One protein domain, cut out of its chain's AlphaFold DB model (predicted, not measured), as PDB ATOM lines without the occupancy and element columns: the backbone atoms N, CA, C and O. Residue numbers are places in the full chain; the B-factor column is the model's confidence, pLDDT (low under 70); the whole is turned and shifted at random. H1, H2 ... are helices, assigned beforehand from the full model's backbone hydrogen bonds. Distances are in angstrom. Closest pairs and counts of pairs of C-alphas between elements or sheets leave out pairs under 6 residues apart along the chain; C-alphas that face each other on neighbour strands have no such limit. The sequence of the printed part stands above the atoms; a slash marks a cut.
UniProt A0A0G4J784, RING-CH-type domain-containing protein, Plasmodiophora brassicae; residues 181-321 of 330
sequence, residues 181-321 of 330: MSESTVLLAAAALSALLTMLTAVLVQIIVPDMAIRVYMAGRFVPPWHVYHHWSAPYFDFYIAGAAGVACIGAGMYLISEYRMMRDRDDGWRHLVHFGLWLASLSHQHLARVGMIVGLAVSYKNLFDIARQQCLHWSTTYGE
ATOM      1  N   MET A 181      41.590  37.504  -2.490       68.69
ATOM      2  CA  MET A 181      41.914  36.080  -2.367       68.69
ATOM      3  C   MET A 181      43.313  35.817  -1.792       68.69
ATOM      4  O   MET A 181      43.659  34.657  -1.564       68.69
ATOM      5  N   SER A 182      44.131  36.849  -1.558       80.75
ATOM      6  CA  SER A 182      45.444  36.652  -0.951       80.75
ATOM      7  C   SER A 182      45.308  36.236   0.517       80.75
ATOM      8  O   SER A 182      44.486  36.760   1.272       80.75
ATOM      9  N   GLU A 183      46.136  35.287   0.951       81.94
ATOM     10  CA  GLU A 183      46.133  34.821   2.342       81.94
ATOM     11  C   GLU A 183      46.461  35.966   3.315       81.94
ATOM     12  O   GLU A 183      45.876  36.079   4.392       81.94
ATOM     13  N   SER A 184      47.325  36.888   2.886       85.19
ATOM     14  CA  SER A 184      47.724  38.059   3.661       85.19
ATOM     15  C   SER A 184      46.584  39.052   3.876       85.19
ATOM     16  O   SER A 184      46.446  39.566   4.982       85.19
ATOM     17  N   THR A 185      45.737  39.324   2.877       84.50
ATOM     18  CA  THR A 185      44.588  40.227   3.071       84.50
ATOM     19  C   THR A 185      43.550  39.628   4.003       84.50
ATOM     20  O   THR A 185      43.009  40.350   4.835       84.50
ATOM     21  N   VAL A 186      43.301  38.317   3.909       86.56
ATOM     22  CA  VAL A 186      42.389  37.618   4.829       86.56
ATOM     23  C   VAL A 186      42.940  37.671   6.252       86.56
ATOM     24  O   VAL A 186      42.202  37.995   7.181       86.56
ATOM     25  N   LEU A 187      44.243  37.436   6.424       88.56
ATOM     26  CA  LEU A 187      44.902  37.525   7.724       88.56
ATOM     27  C   LEU A 187      44.836  38.944   8.308       88.56
ATOM     28  O   LEU A 187      44.486  39.102   9.474       88.56
ATOM     29  N   LEU A 188      45.129  39.975   7.509       89.81
ATOM     30  CA  LEU A 188      45.069  41.374   7.944       89.81
ATOM     31  C   LEU A 188      43.642  41.801   8.299       89.81
ATOM     32  O   LEU A 188      43.436  42.448   9.324       89.81
ATOM     33  N   ALA A 189      42.650  41.413   7.493       88.50
ATOM     34  CA  ALA A 189      41.246  41.692   7.773       88.50
ATOM     35  C   ALA A 189      40.781  40.986   9.056       88.50
ATOM     36  O   ALA A 189      40.163  41.618   9.913       88.50
ATOM     37  N   ALA A 190      41.129  39.707   9.229       88.81
ATOM     38  CA  ALA A 190      40.825  38.951  10.441       88.81
ATOM     39  C   ALA A 190      41.506  39.564  11.674       88.81
ATOM     40  O   ALA A 190      40.860  39.731  12.708       88.81
ATOM     41  N   ALA A 191      42.774  39.973  11.562       89.44
ATOM     42  CA  ALA A 191      43.498  40.657  12.629       89.44
ATOM     43  C   ALA A 191      42.835  41.994  12.997       89.44
ATOM     44  O   ALA A 191      42.599  42.249  14.178       89.44
ATOM     45  N   ALA A 192      42.457  42.811  12.011       91.31
ATOM     46  CA  ALA A 192      41.770  44.080  12.243       91.31
ATOM     47  C   ALA A 192      40.401  43.889  12.922       91.31
ATOM     48  O   ALA A 192      40.107  44.553  13.918       91.31
ATOM     49  N   LEU A 193      39.593  42.937  12.445       90.44
ATOM     50  CA  LEU A 193      38.315  42.561  13.064       90.44
ATOM     51  C   LEU A 193      38.508  42.061  14.499       90.44
ATOM     52  O   LEU A 193      37.742  42.420  15.391       90.44
ATOM     53  N   SER A 194      39.554  41.268  14.738       88.31
ATOM     54  CA  SER A 194      39.870  40.736  16.063       88.31
ATOM     55  C   SER A 194      40.261  41.842  17.047       88.31
ATOM     56  O   SER A 194      39.802  41.847  18.192       88.31
ATOM     57  N   ALA A 195      41.042  42.825  16.591       89.81
ATOM     58  CA  ALA A 195      41.435  43.984  17.379       89.81
ATOM     59  C   ALA A 195      40.224  44.870  17.698       89.81
ATOM     60  O   ALA A 195      40.045  45.266  18.849       89.81
ATOM     61  N   LEU A 196      39.350  45.110  16.713       91.44
ATOM     62  CA  LEU A 196      38.111  45.862  16.903       91.44
ATOM     63  C   LEU A 196      37.188  45.176  17.919       91.44
ATOM     64  O   LEU A 196      36.697  45.826  18.837       91.44
ATOM     65  N   LEU A 197      36.993  43.861  17.802       90.25
ATOM     66  CA  LEU A 197      36.177  43.092  18.741       90.25
ATOM     67  C   LEU A 197      36.760  43.127  20.160       90.25
ATOM     68  O   LEU A 197      36.023  43.294  21.133       90.25
ATOM     69  N   THR A 198      38.083  43.020  20.282       90.12
ATOM     70  CA  THR A 198      38.781  43.126  21.571       90.12
ATOM     71  C   THR A 198      38.616  44.527  22.171       90.12
ATOM     72  O   THR A 198      38.368  44.652  23.367       90.12
ATOM     73  N   MET A 199      38.663  45.589  21.359       90.12
ATOM     74  CA  MET A 199      38.388  46.946  21.842       90.12
ATOM     75  C   MET A 199      36.933  47.131  22.278       90.12
ATOM     76  O   MET A 199      36.690  47.679  23.348       90.12
ATOM     77  N   LEU A 200      35.961  46.662  21.493       91.19
ATOM     78  CA  LEU A 200      34.540  46.793  21.829       91.19
ATOM     79  C   LEU A 200      34.190  46.045  23.119       91.19
ATOM     80  O   LEU A 200      33.532  46.594  24.001       91.19
ATOM     81  N   THR A 201      34.668  44.808  23.257       90.12
ATOM     82  CA  THR A 201      34.478  44.019  24.482       90.12
ATOM     83  C   THR A 201      35.167  44.659  25.682       90.12
ATOM     84  O   THR A 201      34.578  44.675  26.758       90.12
ATOM     85  N   ALA A 202      36.349  45.256  25.515       88.75
ATOM     86  CA  ALA A 202      37.013  46.003  26.580       88.75
ATOM     87  C   ALA A 202      36.185  47.205  27.059       88.75
ATOM     88  O   ALA A 202      35.996  47.351  28.267       88.75
ATOM     89  N   VAL A 203      35.634  48.018  26.142       89.19
ATOM     90  CA  VAL A 203      34.742  49.137  26.510       89.19
ATOM     91  C   VAL A 203      33.546  48.618  27.309       89.19
ATOM     92  O   VAL A 203      33.245  49.137  28.382       89.19
ATOM     93  N   LEU A 204      32.879  47.570  26.816       88.94
ATOM     94  CA  LEU A 204      31.705  46.998  27.480       88.94
ATOM     95  C   LEU A 204      32.039  46.461  28.877       88.94
ATOM     96  O   LEU A 204      31.316  46.736  29.832       88.94
ATOM     97  N   VAL A 205      33.146  45.729  29.014       86.50
ATOM     98  CA  VAL A 205      33.590  45.179  30.301       86.50
ATOM     99  C   VAL A 205      33.918  46.293  31.292       86.50
ATOM    100  O   VAL A 205      33.548  46.171  32.455       86.50
ATOM    101  N   GLN A 206      34.543  47.388  30.855       83.25
ATOM    102  CA  GLN A 206      34.846  48.523  31.734       83.25
ATOM    103  C   GLN A 206      33.602  49.287  32.187       83.25
ATOM    104  O   GLN A 206      33.553  49.736  33.329       83.25
ATOM    105  N   ILE A 207      32.586  49.401  31.327       86.81
ATOM    106  CA  ILE A 207      31.304  50.013  31.700       86.81
ATOM    107  C   ILE A 207      30.594  49.175  32.773       86.81
ATOM    108  O   ILE A 207      30.013  49.731  33.701       86.81
ATOM    109  N   ILE A 208      30.632  47.844  32.655       87.00
ATOM    110  CA  ILE A 208      29.924  46.941  33.576       87.00
ATOM    111  C   ILE A 208      30.715  46.737  34.877       87.00
ATOM    112  O   ILE A 208      30.131  46.707  35.961       87.00
ATOM    113  N   VAL A 209      32.036  46.565  34.784       84.69
ATOM    114  CA  VAL A 209      32.926  46.252  35.911       84.69
ATOM    115  C   VAL A 209      34.200  47.109  35.813       84.69
ATOM    116  O   VAL A 209      35.195  46.661  35.234       84.69
ATOM    117  N   PRO A 210      34.216  48.313  36.419       73.31
ATOM    118  CA  PRO A 210      35.322  49.267  36.270       73.31
ATOM    119  C   PRO A 210      36.687  48.793  36.818       73.31
ATOM    120  O   PRO A 210      37.703  49.388  36.487       73.31
ATOM    121  N   ASP A 211      36.753  47.665  37.540       76.19
ATOM    122  CA  ASP A 211      37.994  47.087  38.095       76.19
ATOM    123  C   ASP A 211      38.299  45.662  37.597       76.19
ATOM    124  O   ASP A 211      39.020  44.894  38.246       76.19
ATOM    125  N   MET A 212      37.713  45.247  36.470       76.81
ATOM    126  CA  MET A 212      37.850  43.866  35.988       76.81
ATOM    127  C   MET A 212      39.312  43.465  35.751       76.81
ATOM    128  O   MET A 212      39.698  42.351  36.102       76.81
ATOM    129  N   ALA A 213      40.141  44.366  35.218       73.75
ATOM    130  CA  ALA A 213      41.550  44.085  34.936       73.75
ATOM    131  C   ALA A 213      42.318  43.647  36.196       73.75
ATOM    132  O   ALA A 213      43.000  42.624  36.187       73.75
ATOM    133  N   ILE A 214      42.116  44.348  37.318       73.88
ATOM    134  CA  ILE A 214      42.755  44.024  38.603       73.88
ATOM    135  C   ILE A 214      42.308  42.643  39.094       73.88
ATOM    136  O   ILE A 214      43.131  41.836  39.531       73.88
ATOM    137  N   ARG A 215      41.013  42.327  38.967       73.00
ATOM    138  CA  ARG A 215      40.468  41.011  39.341       73.00
ATOM    139  C   ARG A 215      41.046  39.893  38.474       73.00
ATOM    140  O   ARG A 215      41.365  38.831  39.006       73.00
ATOM    141  N   VAL A 216      41.231  40.135  37.176       74.62
ATOM    142  CA  VAL A 216      41.873  39.191  36.247       74.62
ATOM    143  C   VAL A 216      43.337  38.963  36.627       74.62
ATOM    144  O   VAL A 216      43.765  37.811  36.712       74.62
ATOM    145  N   TYR A 217      44.096  40.017  36.942       73.62
ATOM    146  CA  TYR A 217      45.484  39.881  37.396       73.62
ATOM    147  C   TYR A 217      45.606  39.087  38.698       73.62
ATOM    148  O   TYR A 217      46.462  38.204  38.812       73.62
ATOM    149  N   MET A 218      44.721  39.351  39.664       70.56
ATOM    150  CA  MET A 218      44.680  38.618  40.931       70.56
ATOM    151  C   MET A 218      44.280  37.151  40.731       70.56
ATOM    152  O   MET A 218      44.935  36.263  41.278       70.56
ATOM    153  N   ALA A 219      43.265  36.878  39.905       71.56
ATOM    154  CA  ALA A 219      42.830  35.519  39.579       71.56
ATOM    155  C   ALA A 219      43.924  34.726  38.846       71.56
ATOM    156  O   ALA A 219      44.141  33.545  39.118       71.56
ATOM    157  N   GLY A 220      44.660  35.392  37.955       67.06
ATOM    158  CA  GLY A 220      45.778  34.808  37.226       67.06
ATOM    159  C   GLY A 220      47.070  34.698  38.032       67.06
ATOM    160  O   GLY A 220      48.003  34.066  37.531       67.06
ATOM    161  N   ARG A 221      47.169  35.306  39.229       68.69
ATOM    162  CA  ARG A 221      48.448  35.615  39.910       68.69
ATOM    163  C   ARG A 221      49.505  36.125  38.923       68.69
ATOM    164  O   ARG A 221      50.669  35.733  38.962       68.69
ATOM    165  N   PHE A 222      49.057  36.944  37.985       71.00
ATOM    166  CA  PHE A 222      49.851  37.434  36.878       71.00
ATOM    167  C   PHE A 222      49.712  38.945  36.887       71.00
ATOM    168  O   PHE A 222      48.830  39.493  36.242       71.00
ATOM    169  N   VAL A 223      50.543  39.604  37.693       70.62
ATOM    170  CA  VAL A 223      50.719  41.055  37.624       70.62
ATOM    171  C   VAL A 223      51.986  41.281  36.810       70.62
ATOM    172  O   VAL A 223      53.060  40.847  37.239       70.62
ATOM    173  N   PRO A 224      51.891  41.891  35.624       71.19
ATOM    174  CA  PRO A 224      53.068  42.115  34.814       71.19
ATOM    175  C   PRO A 224      54.049  43.088  35.494       71.19
ATOM    176  O   PRO A 224      53.599  44.082  36.068       71.19
ATOM    177  N   PRO A 225      55.378  42.883  35.400       70.06
ATOM    178  CA  PRO A 225      56.367  43.742  36.065       70.06
ATOM    179  C   PRO A 225      56.246  45.227  35.695       70.06
ATOM    180  O   PRO A 225      56.454  46.105  36.527       70.06
ATOM    181  N   TRP A 226      55.858  45.525  34.453       71.19
ATOM    182  CA  TRP A 226      55.668  46.891  33.961       71.19
ATOM    183  C   TRP A 226      54.476  47.624  34.584       71.19
ATOM    184  O   TRP A 226      54.460  48.850  34.539       71.19
ATOM    185  N   HIS A 227      53.521  46.921  35.207       70.06
ATOM    186  CA  HIS A 227      52.424  47.551  35.959       70.06
ATOM    187  C   HIS A 227      52.959  48.373  37.144       70.06
ATOM    188  O   HIS A 227      52.403  49.411  37.486       70.06
ATOM    189  N   VAL A 228      54.108  47.966  37.698       68.50
ATOM    190  CA  VAL A 228      54.787  48.652  38.809       68.50
ATOM    191  C   VAL A 228      55.609  49.859  38.331       68.50
ATOM    192  O   VAL A 228      55.684  50.865  39.031       68.50
ATOM    193  N   TYR A 229      56.217  49.788  37.140       68.62
ATOM    194  CA  TYR A 229      57.175  50.801  36.662       68.62
ATOM    195  C   TYR A 229      56.594  51.814  35.660       68.62
ATOM    196  O   TYR A 229      57.081  52.942  35.578       68.62
ATOM    197  N   HIS A 230      55.544  51.461  34.914       69.88
ATOM    198  CA  HIS A 230      54.980  52.296  33.849       69.88
ATOM    199  C   HIS A 230      53.488  52.591  34.073       69.88
ATOM    200  O   HIS A 230      52.620  52.109  33.347       69.88
ATOM    201  N   HIS A 231      53.198  53.487  35.020       69.56
ATOM    202  CA  HIS A 231      51.840  53.958  35.341       69.56
ATOM    203  C   HIS A 231      51.086  54.578  34.143       69.56
ATOM    204  O   HIS A 231      49.886  54.389  34.007       69.56
ATOM    205  N   TRP A 232      51.786  55.271  33.244       73.12
ATOM    206  CA  TRP A 232      51.278  55.805  31.972       73.12
ATOM    207  C   TRP A 232      50.824  54.764  30.936       73.12
ATOM    208  O   TRP A 232      49.836  55.006  30.249       73.12
ATOM    209  N   SER A 233      51.494  53.612  30.803       75.25
ATOM    210  CA  SER A 233      51.089  52.579  29.832       75.25
ATOM    211  C   SER A 233      50.167  51.517  30.430       75.25
ATOM    212  O   SER A 233      49.408  50.886  29.695       75.25
ATOM    213  N   ALA A 234      50.212  51.331  31.754       73.94
ATOM    214  CA  ALA A 234      49.353  50.416  32.501       73.94
ATOM    215  C   ALA A 234      47.859  50.492  32.115       73.94
ATOM    216  O   ALA A 234      47.313  49.446  31.770       73.94
ATOM    217  N   PRO A 235      47.199  51.670  32.040       78.31
ATOM    218  CA  PRO A 235      45.771  51.732  31.719       78.31
ATOM    219  C   PRO A 235      45.434  51.196  30.319       78.31
ATOM    220  O   PRO A 235      44.378  50.592  30.133       78.31
ATOM    221  N   TYR A 236      46.327  51.356  29.336       81.06
ATOM    222  CA  TYR A 236      46.111  50.832  27.982       81.06
ATOM    223  C   TYR A 236      46.238  49.304  27.927       81.06
ATOM    224  O   TYR A 236      45.453  48.638  27.249       81.06
ATOM    225  N   PHE A 237      47.195  48.728  28.659       78.31
ATOM    226  CA  PHE A 237      47.341  47.272  28.752       78.31
ATOM    227  C   PHE A 237      46.210  46.632  29.565       78.31
ATOM    228  O   PHE A 237      45.685  45.592  29.163       78.31
ATOM    229  N   ASP A 238      45.783  47.279  30.648       80.56
ATOM    230  CA  ASP A 238      44.656  46.849  31.482       80.56
ATOM    231  C   ASP A 238      43.356  46.801  30.661       80.56
ATOM    232  O   ASP A 238      42.582  45.847  30.762       80.56
ATOM    233  N   PHE A 239      43.158  47.785  29.777       83.56
ATOM    234  CA  PHE A 239      42.054  47.823  28.818       83.56
ATOM    235  C   PHE A 239      42.081  46.622  27.862       83.56
ATOM    236  O   PHE A 239      41.082  45.916  27.709       83.56
ATOM    237  N   TYR A 240      43.234  46.343  27.251       84.62
ATOM    238  CA  TYR A 240      43.374  45.233  26.307       84.62
ATOM    239  C   TYR A 240      43.149  43.869  26.971       84.62
ATOM    240  O   TYR A 240      42.471  43.007  26.412       84.62
ATOM    241  N   ILE A 241      43.666  43.677  28.187       83.62
ATOM    242  CA  ILE A 241      43.517  42.424  28.936       83.62
ATOM    243  C   ILE A 241      42.064  42.200  29.368       83.62
ATOM    244  O   ILE A 241      41.570  41.075  29.271       83.62
ATOM    245  N   ALA A 242      41.351  43.254  29.774       85.06
ATOM    246  CA  ALA A 242      39.921  43.169  30.064       85.06
ATOM    247  C   ALA A 242      39.101  42.777  28.819       85.06
ATOM    248  O   ALA A 242      38.230  41.909  28.907       85.06
ATOM    249  N   GLY A 243      39.415  43.353  27.651       87.94
ATOM    250  CA  GLY A 243      38.792  42.973  26.379       87.94
ATOM    251  C   GLY A 243      39.079  41.534  25.980       87.94
ATOM    252  O   GLY A 243      38.157  40.778  25.675       87.94
ATOM    253  N   ALA A 244      40.342  41.115  26.059       87.69
ATOM    254  CA  ALA A 244      40.744  39.746  25.758       87.69
ATOM    255  C   ALA A 244      40.028  38.733  26.667       87.69
ATOM    256  O   ALA A 244      39.556  37.708  26.181       87.69
ATOM    257  N   ALA A 245      39.866  39.035  27.958       86.00
ATOM    258  CA  ALA A 245      39.081  38.201  28.867       86.00
ATOM    259  C   ALA A 245      37.601  38.115  28.450       86.00
ATOM    260  O   ALA A 245      37.013  37.034  28.474       86.00
ATOM    261  N   GLY A 246      37.006  39.228  28.006       86.50
ATOM    262  CA  GLY A 246      35.650  39.247  27.451       86.50
ATOM    263  C   GLY A 246      35.503  38.351  26.215       86.50
ATOM    264  O   GLY A 246      34.611  37.504  26.169       86.50
ATOM    265  N   VAL A 247      36.414  38.479  25.244       89.88
ATOM    266  CA  VAL A 247      36.454  37.627  24.040       89.88
ATOM    267  C   VAL A 247      36.658  36.156  24.412       89.88
ATOM    268  O   VAL A 247      35.984  35.283  23.865       89.88
ATOM    269  N   ALA A 248      37.530  35.871  25.381       87.75
ATOM    270  CA  ALA A 248      37.779  34.516  25.853       87.75
ATOM    271  C   ALA A 248      36.522  33.870  26.452       87.75
ATOM    272  O   ALA A 248      36.229  32.715  26.154       87.75
ATOM    273  N   CYS A 249      35.748  34.615  27.248       86.25
ATOM    274  CA  CYS A 249      34.482  34.142  27.807       86.25
ATOM    275  C   CYS A 249      33.451  33.833  26.715       86.25
ATOM    276  O   CYS A 249      32.783  32.800  26.780       86.25
ATOM    277  N   ILE A 250      33.346  34.687  25.690       88.31
ATOM    278  CA  ILE A 250      32.464  34.447  24.538       88.31
ATOM    279  C   ILE A 250      32.903  33.180  23.795       88.31
ATOM    280  O   ILE A 250      32.078  32.303  23.536       88.31
ATOM    281  N   GLY A 251      34.201  33.037  23.511       87.88
ATOM    282  CA  GLY A 251      34.758  31.860  22.844       87.88
ATOM    283  C   GLY A 251      34.573  30.567  23.642       87.88
ATOM    284  O   GLY A 251      34.183  29.547  23.076       87.88
ATOM    285  N   ALA A 252      34.765  30.611  24.962       86.81
ATOM    286  CA  ALA A 252      34.496  29.484  25.853       86.81
ATOM    287  C   ALA A 252      33.002  29.118  25.869       86.81
ATOM    288  O   ALA A 252      32.658  27.940  25.801       86.81
ATOM    289  N   GLY A 253      32.106  30.109  25.884       86.25
ATOM    290  CA  GLY A 253      30.665  29.889  25.756       86.25
ATOM    291  C   GLY A 253      30.293  29.227  24.428       86.25
ATOM    292  O   GLY A 253      29.559  28.241  24.417       86.25
ATOM    293  N   MET A 254      30.849  29.706  23.309       85.62
ATOM    294  CA  MET A 254      30.654  29.090  21.991       85.62
ATOM    295  C   MET A 254      31.164  27.647  21.947       85.62
ATOM    296  O   MET A 254      30.480  26.783  21.400       85.62
ATOM    297  N   TYR A 255      32.327  27.376  22.546       85.88
ATOM    298  CA  TYR A 255      32.883  26.027  22.655       85.88
ATOM    299  C   TYR A 255      31.945  25.098  23.432       85.88
ATOM    300  O   TYR A 255      31.576  24.038  22.933       85.88
ATOM    301  N   LEU A 256      31.481  25.525  24.610       85.12
ATOM    302  CA  LEU A 256      30.557  24.738  25.430       85.12
ATOM    303  C   LEU A 256      29.216  24.496  24.728       85.12
ATOM    304  O   LEU A 256      28.681  23.396  24.807       85.12
ATOM    305  N   ILE A 257      28.682  25.492  24.014       86.06
ATOM    306  CA  ILE A 257      27.448  25.342  23.229       86.06
ATOM    307  C   ILE A 257      27.654  24.359  22.074       86.06
ATOM    308  O   ILE A 257      26.782  23.526  21.826       86.06
ATOM    309  N   SER A 258      28.782  24.456  21.366       83.69
ATOM    310  CA  SER A 258      29.142  23.536  20.283       83.69
ATOM    311  C   SER A 258      29.215  22.103  20.797       83.69
ATOM    312  O   SER A 258      28.572  21.215  20.240       83.69
ATOM    313  N   GLU A 259      29.929  21.893  21.901       82.06
ATOM    314  CA  GLU A 259      30.092  20.576  22.506       82.06
ATOM    315  C   GLU A 259      28.753  20.031  23.018       82.06
ATOM    316  O   GLU A 259      28.390  18.893  22.737       82.06
ATOM    317  N   TYR A 260      27.951  20.863  23.692       81.62
ATOM    318  CA  TYR A 260      26.616  20.482  24.156       81.62
ATOM    319  C   TYR A 260      25.690  20.076  23.003       81.62
ATOM    320  O   TYR A 260      24.957  19.094  23.116       81.62
ATOM    321  N   ARG A 261      25.724  20.800  21.876       84.50
ATOM    322  CA  ARG A 261      24.945  20.450  20.677       84.50
ATOM    323  C   ARG A 261      25.407  19.132  20.070       84.50
ATOM    324  O   ARG A 261      24.560  18.311  19.747       84.50
ATOM    325  N   MET A 262      26.720  18.921  19.956       77.12
ATOM    326  CA  MET A 262      27.276  17.667  19.442       77.12
ATOM    327  C   MET A 262      26.910  16.479  20.342       77.12
ATOM    328  O   MET A 262      26.604  15.397  19.850       77.12
ATOM    329  N   MET A 263      26.906  16.681  21.660       70.50
ATOM    330  CA  MET A 263      26.554  15.643  22.627       70.50
ATOM    331  C   MET A 263      25.052  15.358  22.695       70.50
ATOM    332  O   MET A 263      24.680  14.215  22.930       70.50
ATOM    333  N   ARG A 264      24.185  16.357  22.478       79.94
ATOM    334  CA  ARG A 264      22.724  16.164  22.475       79.94
ATOM    335  C   ARG A 264      22.259  15.165  21.412       79.94
ATOM    336  O   ARG A 264      21.247  14.510  21.623       79.94
ATOM    337  N   ASP A 265      22.980  15.075  20.301       79.06
ATOM    338  CA  ASP A 265      22.622  14.233  19.155       79.06
ATOM    339  C   ASP A 265      23.219  12.813  19.235       79.06
ATOM    340  O   ASP A 265      22.979  11.984  18.361       79.06
ATOM    341  N   ARG A 266      24.029  12.518  20.266       79.31
ATOM    342  CA  ARG A 266      24.787  11.265  20.386       79.31
ATOM    343  C   ARG A 266      24.382  10.503  21.646       79.31
ATOM    344  O   ARG A 266      24.605  10.987  22.753       79.31
ATOM    345  N   ASP A 267      23.885   9.277  21.486       74.19
ATOM    346  CA  ASP A 267      23.376   8.443  22.591       74.19
ATOM    347  C   ASP A 267      24.416   8.168  23.706       74.19
ATOM    348  O   ASP A 267      24.061   8.055  24.878       74.19
ATOM    349  N   ASP A 268      25.717   8.169  23.384       74.06
ATOM    350  CA  ASP A 268      26.828   7.991  24.343       74.06
ATOM    351  C   ASP A 268      27.423   9.310  24.896       74.06
ATOM    352  O   ASP A 268      28.402   9.299  25.653       74.06
ATOM    353  N   GLY A 269      26.858  10.471  24.541       71.44
ATOM    354  CA  GLY A 269      27.416  11.795  24.861       71.44
ATOM    355  C   GLY A 269      27.581  12.070  26.363       71.44
ATOM    356  O   GLY A 269      28.528  12.739  26.780       71.44
ATOM    357  N   TRP A 270      26.726  11.477  27.204       75.38
ATOM    358  CA  TRP A 270      26.758  11.651  28.661       75.38
ATOM    359  C   TRP A 270      28.066  11.188  29.313       75.38
ATOM    360  O   TRP A 270      28.517  11.800  30.282       75.38
ATOM    361  N   ARG A 271      28.722  10.149  28.781       78.94
ATOM    362  CA  ARG A 271      30.007   9.667  29.319       78.94
ATOM    363  C   ARG A 271      31.114  10.695  29.118       78.94
ATOM    364  O   ARG A 271      31.871  10.976  30.044       78.94
ATOM    365  N   HIS A 272      31.172  11.301  27.936       76.88
ATOM    366  CA  HIS A 272      32.140  12.350  27.628       76.88
ATOM    367  C   HIS A 272      31.904  13.611  28.469       76.88
ATOM    368  O   HIS A 272      32.871  14.173  28.978       76.88
ATOM    369  N   LEU A 273      30.642  13.986  28.714       75.00
ATOM    370  CA  LEU A 273      30.285  15.092  29.612       75.00
ATOM    371  C   LEU A 273      30.799  14.854  31.037       75.00
ATOM    372  O   LEU A 273      31.391  15.747  31.641       75.00
ATOM    373  N   VAL A 274      30.591  13.649  31.569       79.62
ATOM    374  CA  VAL A 274      31.034  13.300  32.922       79.62
ATOM    375  C   VAL A 274      32.557  13.288  32.996       79.62
ATOM    376  O   VAL A 274      33.103  13.890  33.911       79.62
ATOM    377  N   HIS A 275      33.258  12.692  32.026       80.50
ATOM    378  CA  HIS A 275      34.724  12.710  31.994       80.50
ATOM    379  C   HIS A 275      35.294  14.126  31.865       80.50
ATOM    380  O   HIS A 275      36.248  14.465  32.563       80.50
ATOM    381  N   PHE A 276      34.690  14.968  31.026       78.62
ATOM    382  CA  PHE A 276      35.089  16.362  30.866       78.62
ATOM    383  C   PHE A 276      34.806  17.187  32.129       78.62
ATOM    384  O   PHE A 276      35.668  17.937  32.579       78.62
ATOM    385  N   GLY A 277      33.643  17.001  32.756       78.12
ATOM    386  CA  GLY A 277      33.291  17.635  34.027       78.12
ATOM    387  C   GLY A 277      34.200  17.199  35.178       78.12
ATOM    388  O   GLY A 277      34.632  18.038  35.963       78.12
ATOM    389  N   LEU A 278      34.558  15.913  35.244       80.88
ATOM    390  CA  LEU A 278      35.498  15.378  36.234       80.88
ATOM    391  C   LEU A 278      36.915  15.926  36.011       80.88
ATOM    392  O   LEU A 278      37.601  16.284  36.967       80.88
ATOM    393  N   TRP A 279      37.338  16.033  34.749       78.62
ATOM    394  CA  TRP A 279      38.611  16.646  34.376       78.62
ATOM    395  C   TRP A 279      38.649  18.132  34.751       78.62
ATOM    396  O   TRP A 279      39.606  18.572  35.388       78.62
ATOM    397  N   LEU A 280      37.586  18.893  34.472       74.38
ATOM    398  CA  LEU A 280      37.462  20.288  34.908       74.38
ATOM    399  C   LEU A 280      37.474  20.418  36.436       74.38
ATOM    400  O   LEU A 280      38.161  21.288  36.964       74.38
ATOM    401  N   ALA A 281      36.772  19.540  37.152       73.00
ATOM    402  CA  ALA A 281      36.739  19.536  38.614       73.00
ATOM    403  C   ALA A 281      38.095  19.177  39.251       73.00
ATOM    404  O   ALA A 281      38.350  19.547  40.394       73.00
ATOM    405  N   SER A 282      38.973  18.482  38.518       76.06
ATOM    406  CA  SER A 282      40.328  18.147  38.976       76.06
ATOM    407  C   SER A 282      41.320  19.312  38.875       76.06
ATOM    408  O   SER A 282      42.393  19.271  39.480       76.06
ATOM    409  N   LEU A 283      40.978  20.366  38.126       77.00
ATOM    410  CA  LEU A 283      41.826  21.540  37.958       77.00
ATOM    411  C   LEU A 283      41.609  22.527  39.106       77.00
ATOM    412  O   LEU A 283      40.482  22.851  39.478       77.00
ATOM    413  N   SER A 284      42.702  23.086  39.631       79.19
ATOM    414  CA  SER A 284      42.596  24.220  40.551       79.19
ATOM    415  C   SER A 284      41.896  25.392  39.854       79.19
ATOM    416  O   SER A 284      42.077  25.606  38.650       79.19
ATOM    417  N   HIS A 285      41.143  26.201  40.610       76.00
ATOM    418  CA  HIS A 285      40.435  27.377  40.079       76.00
ATOM    419  C   HIS A 285      41.339  28.303  39.238       76.00
ATOM    420  O   HIS A 285      40.878  28.944  38.298       76.00
ATOM    421  N   GLN A 286      42.641  28.332  39.537       75.06
ATOM    422  CA  GLN A 286      43.639  29.134  38.828       75.06
ATOM    423  C   GLN A 286      44.049  28.520  37.483       75.06
ATOM    424  O   GLN A 286      44.179  29.233  36.488       75.06
ATOM    425  N   HIS A 287      44.251  27.200  37.429       76.38
ATOM    426  CA  HIS A 287      44.572  26.513  36.177       76.38
ATOM    427  C   HIS A 287      43.372  26.492  35.235       76.38
ATOM    428  O   HIS A 287      43.540  26.720  34.038       76.38
ATOM    429  N   LEU A 288      42.166  26.325  35.780       79.12
ATOM    430  CA  LEU A 288      40.926  26.367  35.013       79.12
ATOM    431  C   LEU A 288      40.723  27.735  34.346       79.12
ATOM    432  O   LEU A 288      40.436  27.792  33.153       79.12
ATOM    433  N   ALA A 289      40.969  28.835  35.068       73.50
ATOM    434  CA  ALA A 289      40.880  30.182  34.503       73.50
ATOM    435  C   ALA A 289      41.887  30.414  33.360       73.50
ATOM    436  O   ALA A 289      41.529  30.965  32.321       73.50
ATOM    437  N   ARG A 290      43.139  29.956  33.510       76.25
ATOM    438  CA  ARG A 290      44.180  30.110  32.475       76.25
ATOM    439  C   ARG A 290      43.889  29.280  31.228       76.25
ATOM    440  O   ARG A 290      43.978  29.798  30.119       76.25
ATOM    441  N   VAL A 291      43.531  28.009  31.408       82.50
ATOM    442  CA  VAL A 291      43.186  27.119  30.291       82.50
ATOM    443  C   VAL A 291      41.937  27.635  29.579       82.50
ATOM    444  O   VAL A 291      41.943  27.734  28.357       82.50
ATOM    445  N   GLY A 292      40.911  28.056  30.326       81.69
ATOM    446  CA  GLY A 292      39.699  28.654  29.764       81.69
ATOM    447  C   GLY A 292      39.978  29.920  28.953       81.69
ATOM    448  O   GLY A 292      39.449  30.061  27.855       81.69
ATOM    449  N   MET A 293      40.860  30.800  29.439       80.81
ATOM    450  CA  MET A 293      41.272  32.003  28.705       80.81
ATOM    451  C   MET A 293      41.972  31.662  27.382       80.81
ATOM    452  O   MET A 293      41.606  32.190  26.336       80.81
ATOM    453  N   ILE A 294      42.958  30.760  27.412       84.25
ATOM    454  CA  ILE A 294      43.745  30.391  26.225       84.25
ATOM    455  C   ILE A 294      42.868  29.679  25.191       84.25
ATOM    456  O   ILE A 294      42.867  30.050  24.018       84.25
ATOM    457  N   VAL A 295      42.102  28.675  25.625       87.44
ATOM    458  CA  VAL A 295      41.222  27.901  24.741       87.44
ATOM    459  C   VAL A 295      40.099  28.785  24.202       87.44
ATOM    460  O   VAL A 295      39.826  28.753  23.006       87.44
ATOM    461  N   GLY A 296      39.493  29.625  25.046       86.50
ATOM    462  CA  GLY A 296      38.444  30.560  24.643       86.50
ATOM    463  C   GLY A 296      38.915  31.551  23.577       86.50
ATOM    464  O   GLY A 296      38.245  31.715  22.558       86.50
ATOM    465  N   LEU A 297      40.098  32.152  23.754       87.44
ATOM    466  CA  LEU A 297      40.701  33.025  22.741       87.44
ATOM    467  C   LEU A 297      40.995  32.270  21.442       87.44
ATOM    468  O   LEU A 297      40.632  32.746  20.368       87.44
ATOM    469  N   ALA A 298      41.602  31.084  21.524       88.38
ATOM    470  CA  ALA A 298      41.927  30.282  20.348       88.38
ATOM    471  C   ALA A 298      40.674  29.910  19.539       88.38
ATOM    472  O   ALA A 298      40.661  30.062  18.317       88.38
ATOM    473  N   VAL A 299      39.602  29.480  20.213       89.31
ATOM    474  CA  VAL A 299      38.315  29.161  19.575       89.31
ATOM    475  C   VAL A 299      37.698  30.409  18.948       89.31
ATOM    476  O   VAL A 299      37.272  30.364  17.795       89.31
ATOM    477  N   SER A 300      37.684  31.535  19.666       89.69
ATOM    478  CA  SER A 300      37.119  32.781  19.146       89.69
ATOM    479  C   SER A 300      37.870  33.282  17.912       89.69
ATOM    480  O   SER A 300      37.239  33.648  16.921       89.69
ATOM    481  N   TYR A 301      39.206  33.285  17.941       87.56
ATOM    482  CA  TYR A 301      40.011  33.745  16.810       87.56
ATOM    483  C   TYR A 301      39.926  32.801  15.615       87.56
ATOM    484  O   TYR A 301      39.826  33.280  14.487       87.56
ATOM    485  N   LYS A 302      39.888  31.481  15.841       89.12
ATOM    486  CA  LYS A 302      39.668  30.508  14.766       89.12
ATOM    487  C   LYS A 302      38.329  30.749  14.070       89.12
ATOM    488  O   LYS A 302      38.298  30.897  12.854       89.12
ATOM    489  N   ASN A 303      37.250  30.872  14.842       88.19
ATOM    490  CA  ASN A 303      35.921  31.129  14.289       88.19
ATOM    491  C   ASN A 303      35.879  32.449  13.508       88.19
ATOM    492  O   ASN A 303      35.297  32.513  12.429       88.19
ATOM    493  N   LEU A 304      36.520  33.499  14.027       87.75
ATOM    494  CA  LEU A 304      36.579  34.791  13.352       87.75
ATOM    495  C   LEU A 304      37.361  34.717  12.033       87.75
ATOM    496  O   LEU A 304      36.932  35.300  11.039       87.75
ATOM    497  N   PHE A 305      38.477  33.986  12.012       89.06
ATOM    498  CA  PHE A 305      39.259  33.756  10.799       89.06
ATOM    499  C   PHE A 305      38.461  32.971   9.754       89.06
ATOM    500  O   PHE A 305      38.434  33.360   8.587       89.06
ATOM    501  N   ASP A 306      37.758  31.917  10.173       87.25
ATOM    502  CA  ASP A 306      36.924  31.111   9.281       87.25
ATOM    503  C   ASP A 306      35.786  31.949   8.674       87.25
ATOM    504  O   ASP A 306      35.560  31.894   7.463       87.25
ATOM    505  N   ILE A 307      35.129  32.797   9.476       88.75
ATOM    506  CA  ILE A 307      34.097  33.732   8.999       88.75
ATOM    507  C   ILE A 307      34.692  34.750   8.021       88.75
ATOM    508  O   ILE A 307      34.136  34.955   6.942       88.75
ATOM    509  N   ALA A 308      35.822  35.377   8.364       86.62
ATOM    510  CA  ALA A 308      36.479  36.353   7.496       86.62
ATOM    511  C   ALA A 308      36.857  35.723   6.147       86.62
ATOM    512  O   ALA A 308      36.571  36.285   5.091       86.62
ATOM    513  N   ARG A 309      37.412  34.507   6.173       86.44
ATOM    514  CA  ARG A 309      37.754  33.741   4.973       86.44
ATOM    515  C   ARG A 309      36.522  33.426   4.129       86.44
ATOM    516  O   ARG A 309      36.563  33.612   2.914       86.44
ATOM    517  N   GLN A 310      35.427  32.979   4.745       86.38
ATOM    518  CA  GLN A 310      34.175  32.695   4.037       86.38
ATOM    519  C   GLN A 310      33.581  33.948   3.387       86.38
ATOM    520  O   GLN A 310      33.153  33.884   2.237       86.38
ATOM    521  N   GLN A 311      33.598  35.088   4.079       86.56
ATOM    522  CA  GLN A 311      33.112  36.356   3.532       86.56
ATOM    523  C   GLN A 311      33.981  36.844   2.372       86.56
ATOM    524  O   GLN A 311      33.448  37.221   1.332       86.56
ATOM    525  N   CYS A 312      35.310  36.758   2.489       82.56
ATOM    526  CA  CYS A 312      36.215  37.077   1.384       82.56
ATOM    527  C   CYS A 312      35.967  36.178   0.166       82.56
ATOM    528  O   CYS A 312      35.923  36.679  -0.958       82.56
ATOM    529  N   LEU A 313      35.751  34.873   0.372       78.81
ATOM    530  CA  LEU A 313      35.399  33.950  -0.709       78.81
ATOM    531  C   LEU A 313      34.055  34.317  -1.342       78.81
ATOM    532  O   LEU A 313      33.987  34.443  -2.562       78.81
ATOM    533  N   HIS A 314      33.023  34.567  -0.536       81.06
ATOM    534  CA  HIS A 314      31.706  34.966  -1.029       81.06
ATOM    535  C   HIS A 314      31.766  36.271  -1.830       81.06
ATOM    536  O   HIS A 314      31.224  36.352  -2.929       81.06
ATOM    537  N   TRP A 315      32.477  37.287  -1.337       76.44
ATOM    538  CA  TRP A 315      32.674  38.533  -2.075       76.44
ATOM    539  C   TRP A 315      33.481  38.315  -3.353       76.44
ATOM    540  O   TRP A 315      33.144  38.890  -4.385       76.44
ATOM    541  N   SER A 316      34.493  37.445  -3.332       71.38
ATOM    542  CA  SER A 316      35.255  37.113  -4.539       71.38
ATOM    543  C   SER A 316      34.393  36.431  -5.603       71.38
ATOM    544  O   SER A 316      34.566  36.716  -6.782       71.38
ATOM    545  N   THR A 317      33.431  35.587  -5.221       68.06
ATOM    546  CA  THR A 317      32.529  34.932  -6.178       68.06
ATOM    547  C   THR A 317      31.428  35.875  -6.653       68.06
ATOM    548  O   THR A 317      31.168  35.953  -7.846       68.06
ATOM    549  N   THR A 318      30.822  36.643  -5.745       66.94
ATOM    550  CA  THR A 318      29.691  37.531  -6.057       66.94
ATOM    551  C   THR A 318      30.135  38.757  -6.850       66.94
ATOM    552  O   THR A 318      29.495  39.132  -7.829       66.94
ATOM    553  N   TYR A 319      31.252  39.371  -6.462       61.78
ATOM    554  CA  TYR A 319      31.763  40.576  -7.113       61.78
ATOM    555  C   TYR A 319      32.862  40.268  -8.142       61.78
ATOM    556  O   TYR A 319      33.061  41.055  -9.060       61.78
ATOM    557  N   GLY A 320      33.586  39.146  -8.041       55.97
ATOM    558  CA  GLY A 320      34.578  38.759  -9.058       55.97
ATOM    559  C   GLY A 320      33.944  38.276 -10.366       55.97
ATOM    560  O   GLY A 320      34.592  38.341 -11.412       55.97
ATOM    561  N   GLU A 321      32.675  37.849 -10.329       52.97
ATOM    562  CA  GLU A 321      31.843  37.655 -11.525       52.97
ATOM    563  C   GLU A 321      31.127  38.936 -11.992       52.97
ATOM    564  O   GLU A 321      30.700  38.995 -13.151       52.97
TER     565      GLU A 321
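What this domain is: This is residues 181 to 321 of the 330 residues of the protein "RING-CH-type domain-containing protein" of Plasmodiophora brassicae (UniProt A0A0G4J784). Three long helices, H1, H4 and H6, cross one another pairwise. H5 folds back from the end of H4 toward the beginning of H6, leaving a loose frame. The 141 printed residues include six named helices, H1 to H6, and no named strand: all helix, loose, radius of gyration of the C-alphas 18.6 A, spans 56 by 45 by 25 A.

How they stand to each other: H1, residues 183 to 208, touches H4, residues 234 to 264, with residues 197 to 206 alone, about perpendicular at 77 degrees; the closest C-alphas, of Ala 202 and Gly 243, are 3.5 A apart. H5, residues 269 to 282, touches H4 only at the corner, closest C-alphas Met 263 and Gly 269, 4.5 A. H6, residues 285 to 320, touches H4 with residues 292 to 300 alone, about perpendicular at 81 degrees, closest C-alphas Ala 248 and Gly 296, 4.2 A. In H1, H4, H5 and H6 every O i to N i+4 pair is within hydrogen-bond range.

Where its parts are: H1 spans 37.2 A from C-alpha 183 at (46.133, 34.821, 2.342), H4 44.5 A, and H6 50.8 A to C-alpha 320 at (34.578, 38.759, -9.058). H2, residues 212 to 220, touches H4; H3 is residues 226 to 229.

The domain as a whole: The printed part has no cut, and its links are tight. Confidence is under 70 in 12 residues, among them 317 to 321.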